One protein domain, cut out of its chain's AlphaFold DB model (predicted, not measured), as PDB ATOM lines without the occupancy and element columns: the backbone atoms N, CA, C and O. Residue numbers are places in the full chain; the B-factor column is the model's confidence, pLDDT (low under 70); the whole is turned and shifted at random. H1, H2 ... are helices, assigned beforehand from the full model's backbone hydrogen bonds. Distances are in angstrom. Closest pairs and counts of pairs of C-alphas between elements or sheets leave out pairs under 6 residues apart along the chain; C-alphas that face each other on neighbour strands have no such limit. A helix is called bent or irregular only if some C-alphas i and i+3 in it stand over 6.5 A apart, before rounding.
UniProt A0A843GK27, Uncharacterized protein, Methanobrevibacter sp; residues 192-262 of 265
ATOM      1  N   LYS A 192     -24.787  55.015 -11.736       86.56
ATOM      2  CA  LYS A 192     -24.999  53.679 -11.166       86.56
ATOM      3  C   LYS A 192     -26.074  52.894 -11.897       86.56
ATOM      4  O   LYS A 192     -25.886  51.708 -12.146       86.56
ATOM      5  N   ASP A 193     -27.147  53.563 -12.275       86.94
ATOM      6  CA  ASP A 193     -28.248  52.968 -13.010       86.94
ATOM      7  C   ASP A 193     -27.807  52.583 -14.428       86.94
ATOM      8  O   ASP A 193     -28.061  51.468 -14.880       86.94
ATOM      9  N   ASN A 194     -27.041  53.445 -15.109       89.75
ATOM     10  CA  ASN A 194     -26.437  53.082 -16.396       89.75
ATOM     11  C   ASN A 194     -25.432  51.939 -16.255       89.75
ATOM     12  O   ASN A 194     -25.418  51.043 -17.088       89.75
ATOM     13  N   GLN A 195     -24.612  51.941 -15.202       88.75
ATOM     14  CA  GLN A 195     -23.694  50.837 -14.934       88.75
ATOM     15  C   GLN A 195     -24.454  49.514 -14.755       88.75
ATOM     16  O   GLN A 195     -24.013  48.495 -15.277       88.75
ATOM     17  N   LEU A 196     -25.592  49.524 -14.056       87.31
ATOM     18  CA  LEU A 196     -26.453  48.349 -13.915       87.31
ATOM     19  C   LEU A 196     -26.977  47.872 -15.274       87.31
ATOM     20  O   LEU A 196     -26.892  46.683 -15.567       87.31
ATOM     21  N   ARG A 197     -27.441  48.793 -16.126       89.88
ATOM     22  CA  ARG A 197     -27.894  48.472 -17.486       89.88
ATOM     23  C   ARG A 197     -26.801  47.829 -18.334       89.88
ATOM     24  O   ARG A 197     -27.040  46.798 -18.953       89.88
ATOM     25  N   GLU A 198     -25.598  48.400 -18.342       91.31
ATOM     26  CA  GLU A 198     -24.472  47.837 -19.100       91.31
ATOM     27  C   GLU A 198     -24.024  46.481 -18.539       91.31
ATOM     28  O   GLU A 198     -23.710  45.575 -19.306       91.31
ATOM     29  N   ASN A 199     -24.047  46.302 -17.215       88.12
ATOM     30  CA  ASN A 199     -23.763  45.007 -16.596       88.12
ATOM     31  C   ASN A 199     -24.808  43.950 -16.985       88.12
ATOM     32  O   ASN A 199     -24.441  42.808 -17.246       88.12
ATOM     33  N   TYR A 200     -26.089  44.326 -17.050       87.44
ATOM     34  CA  TYR A 200     -27.158  43.433 -17.492       87.44
ATOM     35  C   TYR A 200     -26.995  43.044 -18.966       87.44
ATOM     36  O   TYR A 200     -27.017  41.862 -19.290       87.44
ATOM     37  N   ILE A 201     -26.731  44.013 -19.851       89.88
ATOM     38  CA  ILE A 201     -26.439  43.746 -21.270       89.88
ATOM     39  C   ILE A 201     -25.250  42.798 -21.411       89.88
ATOM     40  O   ILE A 201     -25.332  41.821 -22.148       89.88
ATOM     41  N   LYS A 202     -24.164  43.057 -20.678       89.31
ATOM     42  CA  LYS A 202     -22.981  42.198 -20.690       89.31
ATOM     43  C   LYS A 202     -23.315  40.774 -20.235       89.31
ATOM     44  O   LYS A 202     -22.868  39.820 -20.857       89.31
ATOM     45  N   SER A 203     -24.131  40.629 -19.191       85.06
ATOM     46  CA  SER A 203     -24.605  39.318 -18.739       85.06
ATOM     47  C   SER A 203     -25.409  38.599 -19.828       85.06
ATOM     48  O   SER A 203     -25.187  37.413 -20.052       85.06
ATOM     49  N   LEU A 204     -26.270  39.300 -20.574       85.94
ATOM     50  CA  LEU A 204     -26.959  38.706 -21.724       85.94
ATOM     51  C   LEU A 204     -25.967  38.254 -22.807       85.94
ATOM     52  O   LEU A 204     -26.074  37.132 -23.294       85.94
ATOM     53  N   GLU A 205     -24.986  39.091 -23.159       87.62
ATOM     54  CA  GLU A 205     -23.952  38.769 -24.159       87.62
ATOM     55  C   GLU A 205     -23.098  37.551 -23.768       87.62
ATOM     56  O   GLU A 205     -22.663  36.808 -24.645       87.62
ATOM     57  N   GLU A 206     -22.867  37.335 -22.471       85.81
ATOM     58  CA  GLU A 206     -22.108  36.194 -21.947       85.81
ATOM     59  C   GLU A 206     -22.929  34.893 -21.908       85.81
ATOM     60  O   GLU A 206     -22.365  33.817 -22.100       85.81
ATOM     61  N   ASN A 207     -24.246  34.979 -21.687       83.56
ATOM     62  CA  ASN A 207     -25.114  33.807 -21.497       83.56
ATOM     63  C   ASN A 207     -25.883  33.378 -22.761       83.56
ATOM     64  O   ASN A 207     -26.368  32.249 -22.821       83.56
ATOM     65  N   TYR A 208     -25.993  34.240 -23.780       84.06
ATOM     66  CA  TYR A 208     -26.784  33.966 -24.982       84.06
ATOM     67  C   TYR A 208     -26.009  34.139 -26.282       84.06
ATOM     68  O   TYR A 208     -25.070  34.926 -26.404       84.06
ATOM     69  N   ARG A 209     -26.454  33.426 -27.323       84.62
ATOM     70  CA  ARG A 209     -25.888  33.582 -28.665       84.62
ATOM     71  C   ARG A 209     -26.208  34.988 -29.173       84.62
ATOM     72  O   ARG A 209     -27.367  35.386 -29.239       84.62
ATOM     73  N   SER A 210     -25.184  35.713 -29.629       84.44
ATOM     74  CA  SER A 210     -25.298  37.119 -30.058       84.44
ATOM     75  C   SER A 210     -26.457  37.394 -31.030       84.44
ATOM     76  O   SER A 210     -27.144  38.406 -30.906       84.44
ATOM     77  N   ARG A 211     -26.720  36.480 -31.976       87.12
ATOM     78  CA  ARG A 211     -27.808  36.628 -32.957       87.12
ATOM     79  C   ARG A 211     -29.206  36.625 -32.314       87.12
ATOM     80  O   ARG A 211     -30.091  37.292 -32.833       87.12
ATOM     81  N   ASP A 212     -29.377  35.908 -31.203       85.56
ATOM     82  CA  ASP A 212     -30.672  35.646 -30.570       85.56
ATOM     83  C   ASP A 212     -31.112  36.827 -29.675       85.56
ATOM     84  O   ASP A 212     -32.301  37.103 -29.543       85.56
ATOM     85  N   ILE A 213     -30.155  37.574 -29.109       87.69
ATOM     86  CA  ILE A 213     -30.406  38.691 -28.175       87.69
ATOM     87  C   ILE A 213     -30.154  40.083 -28.765       87.69
ATOM     88  O   ILE A 213     -30.385  41.091 -28.098       87.69
ATOM     89  N   LYS A 214     -29.671  40.180 -30.010       89.69
ATOM     90  CA  LYS A 214     -29.283  41.464 -30.621       89.69
ATOM     91  C   LYS A 214     -30.415  42.498 -30.593       89.69
ATOM     92  O   LYS A 214     -30.158  43.667 -30.315       89.69
ATOM     93  N   GLY A 215     -31.648  42.066 -30.868       89.25
ATOM     94  CA  GLY A 215     -32.833  42.926 -30.814       89.25
ATOM     95  C   GLY A 215     -33.139  43.410 -29.396       89.25
ATOM     96  O   GLY A 215     -33.331  44.600 -29.188       89.25
ATOM     97  N   VAL A 216     -33.091  42.508 -28.410       89.12
ATOM     98  CA  VAL A 216     -33.277  42.829 -26.983       89.12
ATOM     99  C   VAL A 216     -32.251  43.855 -26.504       89.12
ATOM    100  O   VAL A 216     -32.622  44.854 -25.893       89.12
ATOM    101  N   ILE A 217     -30.968  43.653 -26.821       91.25
ATOM    102  CA  ILE A 217     -29.902  44.592 -26.442       91.25
ATOM    103  C   ILE A 217     -30.147  45.974 -27.050       91.25
ATOM    104  O   ILE A 217     -29.973  46.975 -26.356       91.25
ATOM    105  N   ALA A 218     -30.534  46.043 -28.328       92.25
ATOM    106  CA  ALA A 218     -30.839  47.314 -28.978       92.25
ATOM    107  C   ALA A 218     -31.984  48.039 -28.254       92.25
ATOM    108  O   ALA A 218     -31.821  49.194 -27.864       92.25
ATOM    109  N   THR A 219     -33.077  47.330 -27.957       92.44
ATOM    110  CA  THR A 219     -34.212  47.883 -27.210       92.44
ATOM    111  C   THR A 219     -33.808  48.383 -25.824       92.44
ATOM    112  O   THR A 219     -34.155  49.501 -25.455       92.44
ATOM    113  N   ILE A 220     -33.028  47.608 -25.061       91.69
ATOM    114  CA  ILE A 220     -32.556  48.016 -23.727       91.69
ATOM    115  C   ILE A 220     -31.658  49.260 -23.809       91.69
ATOM    116  O   ILE A 220     -31.747  50.145 -22.955       91.69
ATOM    117  N   ARG A 221     -30.779  49.346 -24.816       92.62
ATOM    118  CA  ARG A 221     -29.876  50.496 -24.991       92.62
ATOM    119  C   ARG A 221     -30.631  51.777 -25.337       92.62
ATOM    120  O   ARG A 221     -30.274  52.834 -24.807       92.62
ATOM    121  N   ASP A 222     -31.656  51.664 -26.176       91.56
ATOM    122  CA  ASP A 222     -32.478  52.788 -26.634       91.56
ATOM    123  C   ASP A 222     -33.517  53.236 -25.590       91.56
ATOM    124  O   ASP A 222     -33.987  54.375 -25.632       91.56
ATOM    125  N   MET A 223     -33.844  52.373 -24.625       90.44
ATOM    126  CA  MET A 223     -34.772  52.656 -23.528       90.44
ATOM    127  C   MET A 223     -34.257  53.766 -22.595       90.44
ATOM    128  O   MET A 223     -33.068  53.807 -22.246       90.44
ATOM    129  N   ASP A 224     -35.162  54.647 -22.135       89.88
ATOM    130  CA  ASP A 224     -34.828  55.610 -21.077       89.88
ATOM    131  C   ASP A 224     -34.360  54.864 -19.828       89.88
ATOM    132  O   ASP A 224     -34.916  53.833 -19.449       89.88
ATOM    133  N   ILE A 225     -33.349  55.402 -19.147       86.38
ATOM    134  CA  ILE A 225     -32.753  54.703 -18.011       86.38
ATOM    135  C   ILE A 225     -33.761  54.448 -16.886       86.38
ATOM    136  O   ILE A 225     -33.661  53.435 -16.206       86.38
ATOM    137  N   ASN A 226     -34.742  55.334 -16.687       83.25
ATOM    138  CA  ASN A 226     -35.744  55.136 -15.643       83.25
ATOM    139  C   ASN A 226     -36.731  54.051 -16.039       83.25
ATOM    140  O   ASN A 226     -37.080  53.233 -15.200       83.25
ATOM    141  N   GLU A 227     -37.134  54.010 -17.309       85.69
ATOM    142  CA  GLU A 227     -37.973  52.928 -17.820       85.69
ATOM    143  C   GLU A 227     -37.259  51.578 -17.682       85.69
ATOM    144  O   GLU A 227     -37.850  50.628 -17.169       85.69
ATOM    145  N   PHE A 228     -35.971  51.518 -18.041       87.12
ATOM    146  CA  PHE A 228     -35.157  50.318 -17.861       87.12
ATOM    147  C   PHE A 228     -35.131  49.870 -16.401       87.12
ATOM    148  O   PHE A 228     -35.407  48.708 -16.127       87.12
ATOM    149  N   LEU A 229     -34.824  50.774 -15.465       82.56
ATOM    150  CA  LEU A 229     -34.768  50.438 -14.041       82.56
ATOM    151  C   LEU A 229     -36.109  49.952 -13.508       82.56
ATOM    152  O   LEU A 229     -36.135  48.981 -12.764       82.56
ATOM    153  N   LEU A 230     -37.206  50.621 -13.866       80.25
ATOM    154  CA  LEU A 230     -38.533  50.234 -13.399       80.25
ATOM    155  C   LEU A 230     -38.892  48.832 -13.883       80.25
ATOM    156  O   LEU A 230     -39.340  48.021 -13.083       80.25
ATOM    157  N   LYS A 231     -38.632  48.525 -15.158       82.44
ATOM    158  CA  LYS A 231     -38.829  47.178 -15.704       82.44
ATOM    159  C   LYS A 231     -37.900  46.162 -15.034       82.44
ATOM    160  O   LYS A 231     -38.347  45.144 -14.520       82.44
ATOM    161  N   PHE A 232     -36.610  46.470 -14.962       81.12
ATOM    162  CA  PHE A 232     -35.616  45.604 -14.336       81.12
ATOM    163  C   PHE A 232     -35.981  45.257 -12.884       81.12
ATOM    164  O   PHE A 232     -35.954  44.091 -12.508       81.12
ATOM    165  N   GLU A 233     -36.371  46.248 -12.080       76.94
ATOM    166  CA  GLU A 233     -36.749  46.035 -10.681       76.94
ATOM    167  C   GLU A 233     -38.139  45.380 -10.535       76.94
ATOM    168  O   GLU A 233     -38.326  44.587  -9.615       76.94
ATOM    169  N   ALA A 234     -39.090  45.637 -11.445       74.12
ATOM    170  CA  ALA A 234     -40.413  44.995 -11.450       74.12
ATOM    171  C   ALA A 234     -40.364  43.491 -11.727       74.12
ATOM    172  O   ALA A 234     -41.210  42.750 -11.230       74.12
ATOM    173  N   LYS A 235     -39.367  43.045 -12.499       72.00
ATOM    174  CA  LYS A 235     -39.141  41.629 -12.794       72.00
ATOM    175  C   LYS A 235     -38.394  40.887 -11.668       72.00
ATOM    176  O   LYS A 235     -38.418  39.659 -11.627       72.00
ATOM    177  N   GLY A 236     -37.772  41.605 -10.725       64.06
ATOM    178  CA  GLY A 236     -37.072  41.019  -9.576       64.06
ATOM    179  C   GLY A 236     -35.916  40.085  -9.971       64.06
ATOM    180  O   GLY A 236     -35.180  40.363 -10.915       64.06
ATOM    181  N   ASP A 237     -35.776  38.966  -9.253       56.69
ATOM    182  CA  ASP A 237     -34.729  37.947  -9.455       56.69
ATOM    183  C   ASP A 237     -35.034  36.973 -10.617       56.69
ATOM    184  O   ASP A 237     -34.344  35.974 -10.802       56.69
ATOM    185  N   ALA A 238     -36.053  37.240 -11.444       52.75
ATOM    186  CA  ALA A 238     -36.496  36.319 -12.500       52.75
ATOM    187  C   ALA A 238     -35.482  36.108 -13.648       52.75
ATOM    188  O   ALA A 238     -35.729  35.311 -14.548       52.75
ATOM    189  N   PHE A 239     -34.337  36.797 -13.627       57.31
ATOM    190  CA  PHE A 239     -33.208  36.540 -14.526       57.31
ATOM    191  C   PHE A 239     -31.988  35.974 -13.783       57.31
ATOM    192  O   PHE A 239     -30.848  36.245 -14.161       57.31
ATOM    193  N   GLU A 240     -32.192  35.212 -12.706       55.69
ATOM    194  CA  GLU A 240     -31.128  34.384 -12.138       55.69
ATOM    195  C   GLU A 240     -30.737  33.284 -13.136       55.69
ATOM    196  O   GLU A 240     -31.390  32.252 -13.278       55.69
ATOM    197  N   PHE A 241     -29.641  33.521 -13.857       57.84
ATOM    198  CA  PHE A 241     -29.054  32.559 -14.783       57.84
ATOM    199  C   PHE A 241     -28.330  31.457 -13.999       57.84
ATOM    200  O   PHE A 241     -27.132  31.545 -13.721       57.84
ATOM    201  N   SER A 242     -29.050  30.402 -13.618       50.00
ATOM    202  CA  SER A 242     -28.431  29.183 -13.095       50.00
ATOM    203  C   SER A 242     -27.782  28.399 -14.242       50.00
ATOM    204  O   SER A 242     -28.464  27.891 -15.131       50.00
ATOM    205  N   TYR A 243     -26.453  28.323 -14.229       54.75
ATOM    206  CA  TYR A 243     -25.644  27.602 -15.216       54.75
ATOM    207  C   TYR A 243     -25.702  26.074 -15.024       54.75
ATOM    208  O   TYR A 243     -25.669  25.627 -13.873       54.75
ATOM    209  N   PRO A 244     -25.578  25.265 -16.096       55.16
ATOM    210  CA  PRO A 244     -25.947  25.509 -17.493       55.16
ATOM    211  C   PRO A 244     -27.359  24.962 -17.803       55.16
ATOM    212  O   PRO A 244     -27.627  23.800 -17.488       55.16
ATOM    213  N   PRO A 245     -28.234  25.743 -18.461       64.00
ATOM    214  CA  PRO A 245     -29.516  25.242 -18.937       64.00
ATOM    215  C   PRO A 245     -29.346  24.284 -20.126       64.00
ATOM    216  O   PRO A 245     -28.453  24.468 -20.957       64.00
ATOM    217  N   ASP A 246     -30.203  23.267 -20.224       79.44
ATOM    218  CA  ASP A 246     -30.358  22.492 -21.463       79.44
ATOM    219  C   ASP A 246     -30.945  23.368 -22.597       79.44
ATOM    220  O   ASP A 246     -31.325  24.521 -22.383       79.44
ATOM    221  N   GLU A 247     -30.969  22.869 -23.841       82.75
ATOM    222  CA  GLU A 247     -31.435  23.673 -24.988       82.75
ATOM    223  C   GLU A 247     -32.912  24.092 -24.826       82.75
ATOM    224  O   GLU A 247     -33.264  25.200 -25.223       82.75
ATOM    225  N   ASP A 248     -33.757  23.289 -24.172       81.06
ATOM    226  CA  ASP A 248     -35.163  23.639 -23.928       81.06
ATOM    227  C   ASP A 248     -35.285  24.792 -22.920       81.06
ATOM    228  O   ASP A 248     -36.018  25.758 -23.151       81.06
ATOM    229  N   GLN A 249     -34.508  24.747 -21.836       78.62
ATOM    230  CA  GLN A 249     -34.407  25.833 -20.864       78.62
ATOM    231  C   GLN A 249     -33.825  27.100 -21.500       78.62
ATOM    232  O   GLN A 249     -34.341  28.195 -21.266       78.62
ATOM    233  N   TYR A 250     -32.805  26.977 -22.357       83.44
ATOM    234  CA  TYR A 250     -32.258  28.103 -23.116       83.44
ATOM    235  C   TYR A 250     -33.342  28.796 -23.951       83.44
ATOM    236  O   TYR A 250     -33.490  30.019 -23.876       83.44
ATOM    237  N   GLN A 251     -34.130  28.026 -24.712       83.31
ATOM    238  CA  GLN A 251     -35.206  28.570 -25.544       83.31
ATOM    239  C   GLN A 251     -36.337  29.176 -24.701       83.31
ATOM    240  O   GLN A 251     -36.854  30.240 -25.052       83.31
ATOM    241  N   ALA A 252     -36.692  28.557 -23.571       82.06
ATOM    242  CA  ALA A 252     -37.699  29.084 -22.651       82.06
ATOM    243  C   ALA A 252     -37.288  30.455 -22.085       82.06
ATOM    244  O   ALA A 252     -38.049  31.419 -22.199       82.06
ATOM    245  N   TYR A 253     -36.059  30.577 -21.571       81.81
ATOM    246  CA  TYR A 253     -35.550  31.851 -21.059       81.81
ATOM    247  C   TYR A 253     -35.410  32.907 -22.158       81.81
ATOM    248  O   TYR A 253     -35.761  34.068 -21.953       81.81
ATOM    249  N   LEU A 254     -34.929  32.522 -23.344       82.75
ATOM    250  CA  LEU A 254     -34.817  33.436 -24.478       82.75
ATOM    251  C   LEU A 254     -36.190  33.974 -24.912       82.75
ATOM    252  O   LEU A 254     -36.317  35.161 -25.221       82.75
ATOM    253  N   SER A 255     -37.212  33.118 -24.933       84.31
ATOM    254  CA  SER A 255     -38.594  33.506 -25.226       84.31
ATOM    255  C   SER A 255     -39.121  34.492 -24.184       84.31
ATOM    256  O   SER A 255     -39.678  35.535 -24.534       84.31
ATOM    257  N   GLU A 256     -38.868  34.224 -22.903       82.75
ATOM    258  CA  GLU A 256     -39.286  35.096 -21.811       82.75
ATOM    259  C   GLU A 256     -38.603  36.474 -21.860       82.75
ATOM    260  O   GLU A 256     -39.264  37.507 -21.725       82.75
ATOM    261  N   ILE A 257     -37.287  36.505 -22.096       84.62
ATOM    262  CA  ILE A 257     -36.506  37.739 -22.261       84.62
ATOM    263  C   ILE A 257     -37.036  38.545 -23.449       84.62
ATOM    264  O   ILE A 257     -37.256  39.752 -23.323       84.62
ATOM    265  N   ASN A 258     -37.263  37.894 -24.594       83.56
ATOM    266  CA  ASN A 258     -37.790  38.559 -25.783       83.56
ATOM    267  C   ASN A 258     -39.190  39.126 -25.543       83.56
ATOM    268  O   ASN A 258     -39.417  40.291 -25.847       83.56
ATOM    269  N   SER A 259     -40.097  38.341 -24.960       83.56
ATOM    270  CA  SER A 259     -41.459  38.781 -24.635       83.56
ATOM    271  C   SER A 259     -41.458  39.990 -23.694       83.56
ATOM    272  O   SER A 259     -42.204  40.947 -23.894       83.56
ATOM    273  N   TYR A 260     -40.570  39.982 -22.697       83.69
ATOM    274  CA  TYR A 260     -40.517  41.029 -21.686       83.69
ATOM    275  C   TYR A 260     -39.934  42.350 -22.203       83.69
ATOM    276  O   TYR A 260     -40.488  43.423 -21.956       83.69
ATOM    277  N   TRP A 261     -38.804  42.291 -22.911       85.38
ATOM    278  CA  TRP A 261     -38.118  43.497 -23.381       85.38
ATOM    279  C   TRP A 261     -38.649  44.008 -24.719       85.38
ATOM    280  O   TRP A 261     -38.600  45.212 -24.959       85.38
ATOM    281  N   ASN A 262     -39.199  43.122 -25.552       82.00
ATOM    282  CA  ASN A 262     -39.822  43.443 -26.834       82.00
ATOM    283  C   ASN A 262     -41.302  43.018 -26.839       82.00
ATOM    284  O   ASN A 262     -41.671  42.151 -27.636       82.00
TER     285      ASN A 262
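AT A GLANCE: This is residues 192 to 262 of the 265 residues of an uncharacterized protein of Methanobrevibacter sp (UniProt A0A843GK27). A helical hairpin, H1 and H2 side by side, has two further helices packed on it: H4 runs beside H2, and H3 crosses steeply at the first turns of H1. H3 and H4 come near each other; the long link between them runs on from the end of H3 to the far start of H4, and H4 then runs back toward H3. The printed part has 71 residues with four named helices, in the order H1 H2 H3 H4, and no named strand; its class is all helix. It is compact, with a radius of gyration of the C-alphas of 11.8 A and spans of 33 by 24 by 19 A.

HOW THE PARTS SIT: H1, residues 192 to 207, is the longest helix. It touches H2, residues 210 to 222, with the closest C-alphas, those of Ile 201 and Ile 217, 6.3 A apart; the two form a hairpin at a shallow tilt of 11 degrees, opposite ways. With residues 193 to 197 alone, H1 touches H3, residues 225 to 235, at a steep tilt of 59 degrees, the same way; the closest C-alphas, of Asn 194 and Ile 225, are 6.7 A apart. H2 touches H4, residues 247 to 261, at a shallow tilt of 20 degrees, the same way, with the closest C-alphas, of Val 216 and Trp 261, 6.1 A apart. H1 and H4 are apart. Every O i to N i+4 pair is within hydrogen-bond range in H1, H3 and H4, and 7 of 9 are in H2, which is irregular: C-alphas 212 and 215 are 7.6 A apart.

IN THESE COORDINATES: H1 begins at C-alpha 192 (-24.999, 53.679, -11.166) and is 22.4 A long from first to last C-alpha. H2 measures 17.6 A, H3 15.5 A and H4 21.0 A, the last ending at C-alpha 261 (-38.118, 43.497, -23.381).

THE WHOLE: The two C-alphas farthest apart, of Lys 192 and Asp 248, are 34.2 A apart. The printed part has no cut. The links H1 to H2 and H2 to H3 are tight, and the 11-residue link H3 to H4 is long. The model's confidence is low, under 70, at residues 236 to 245.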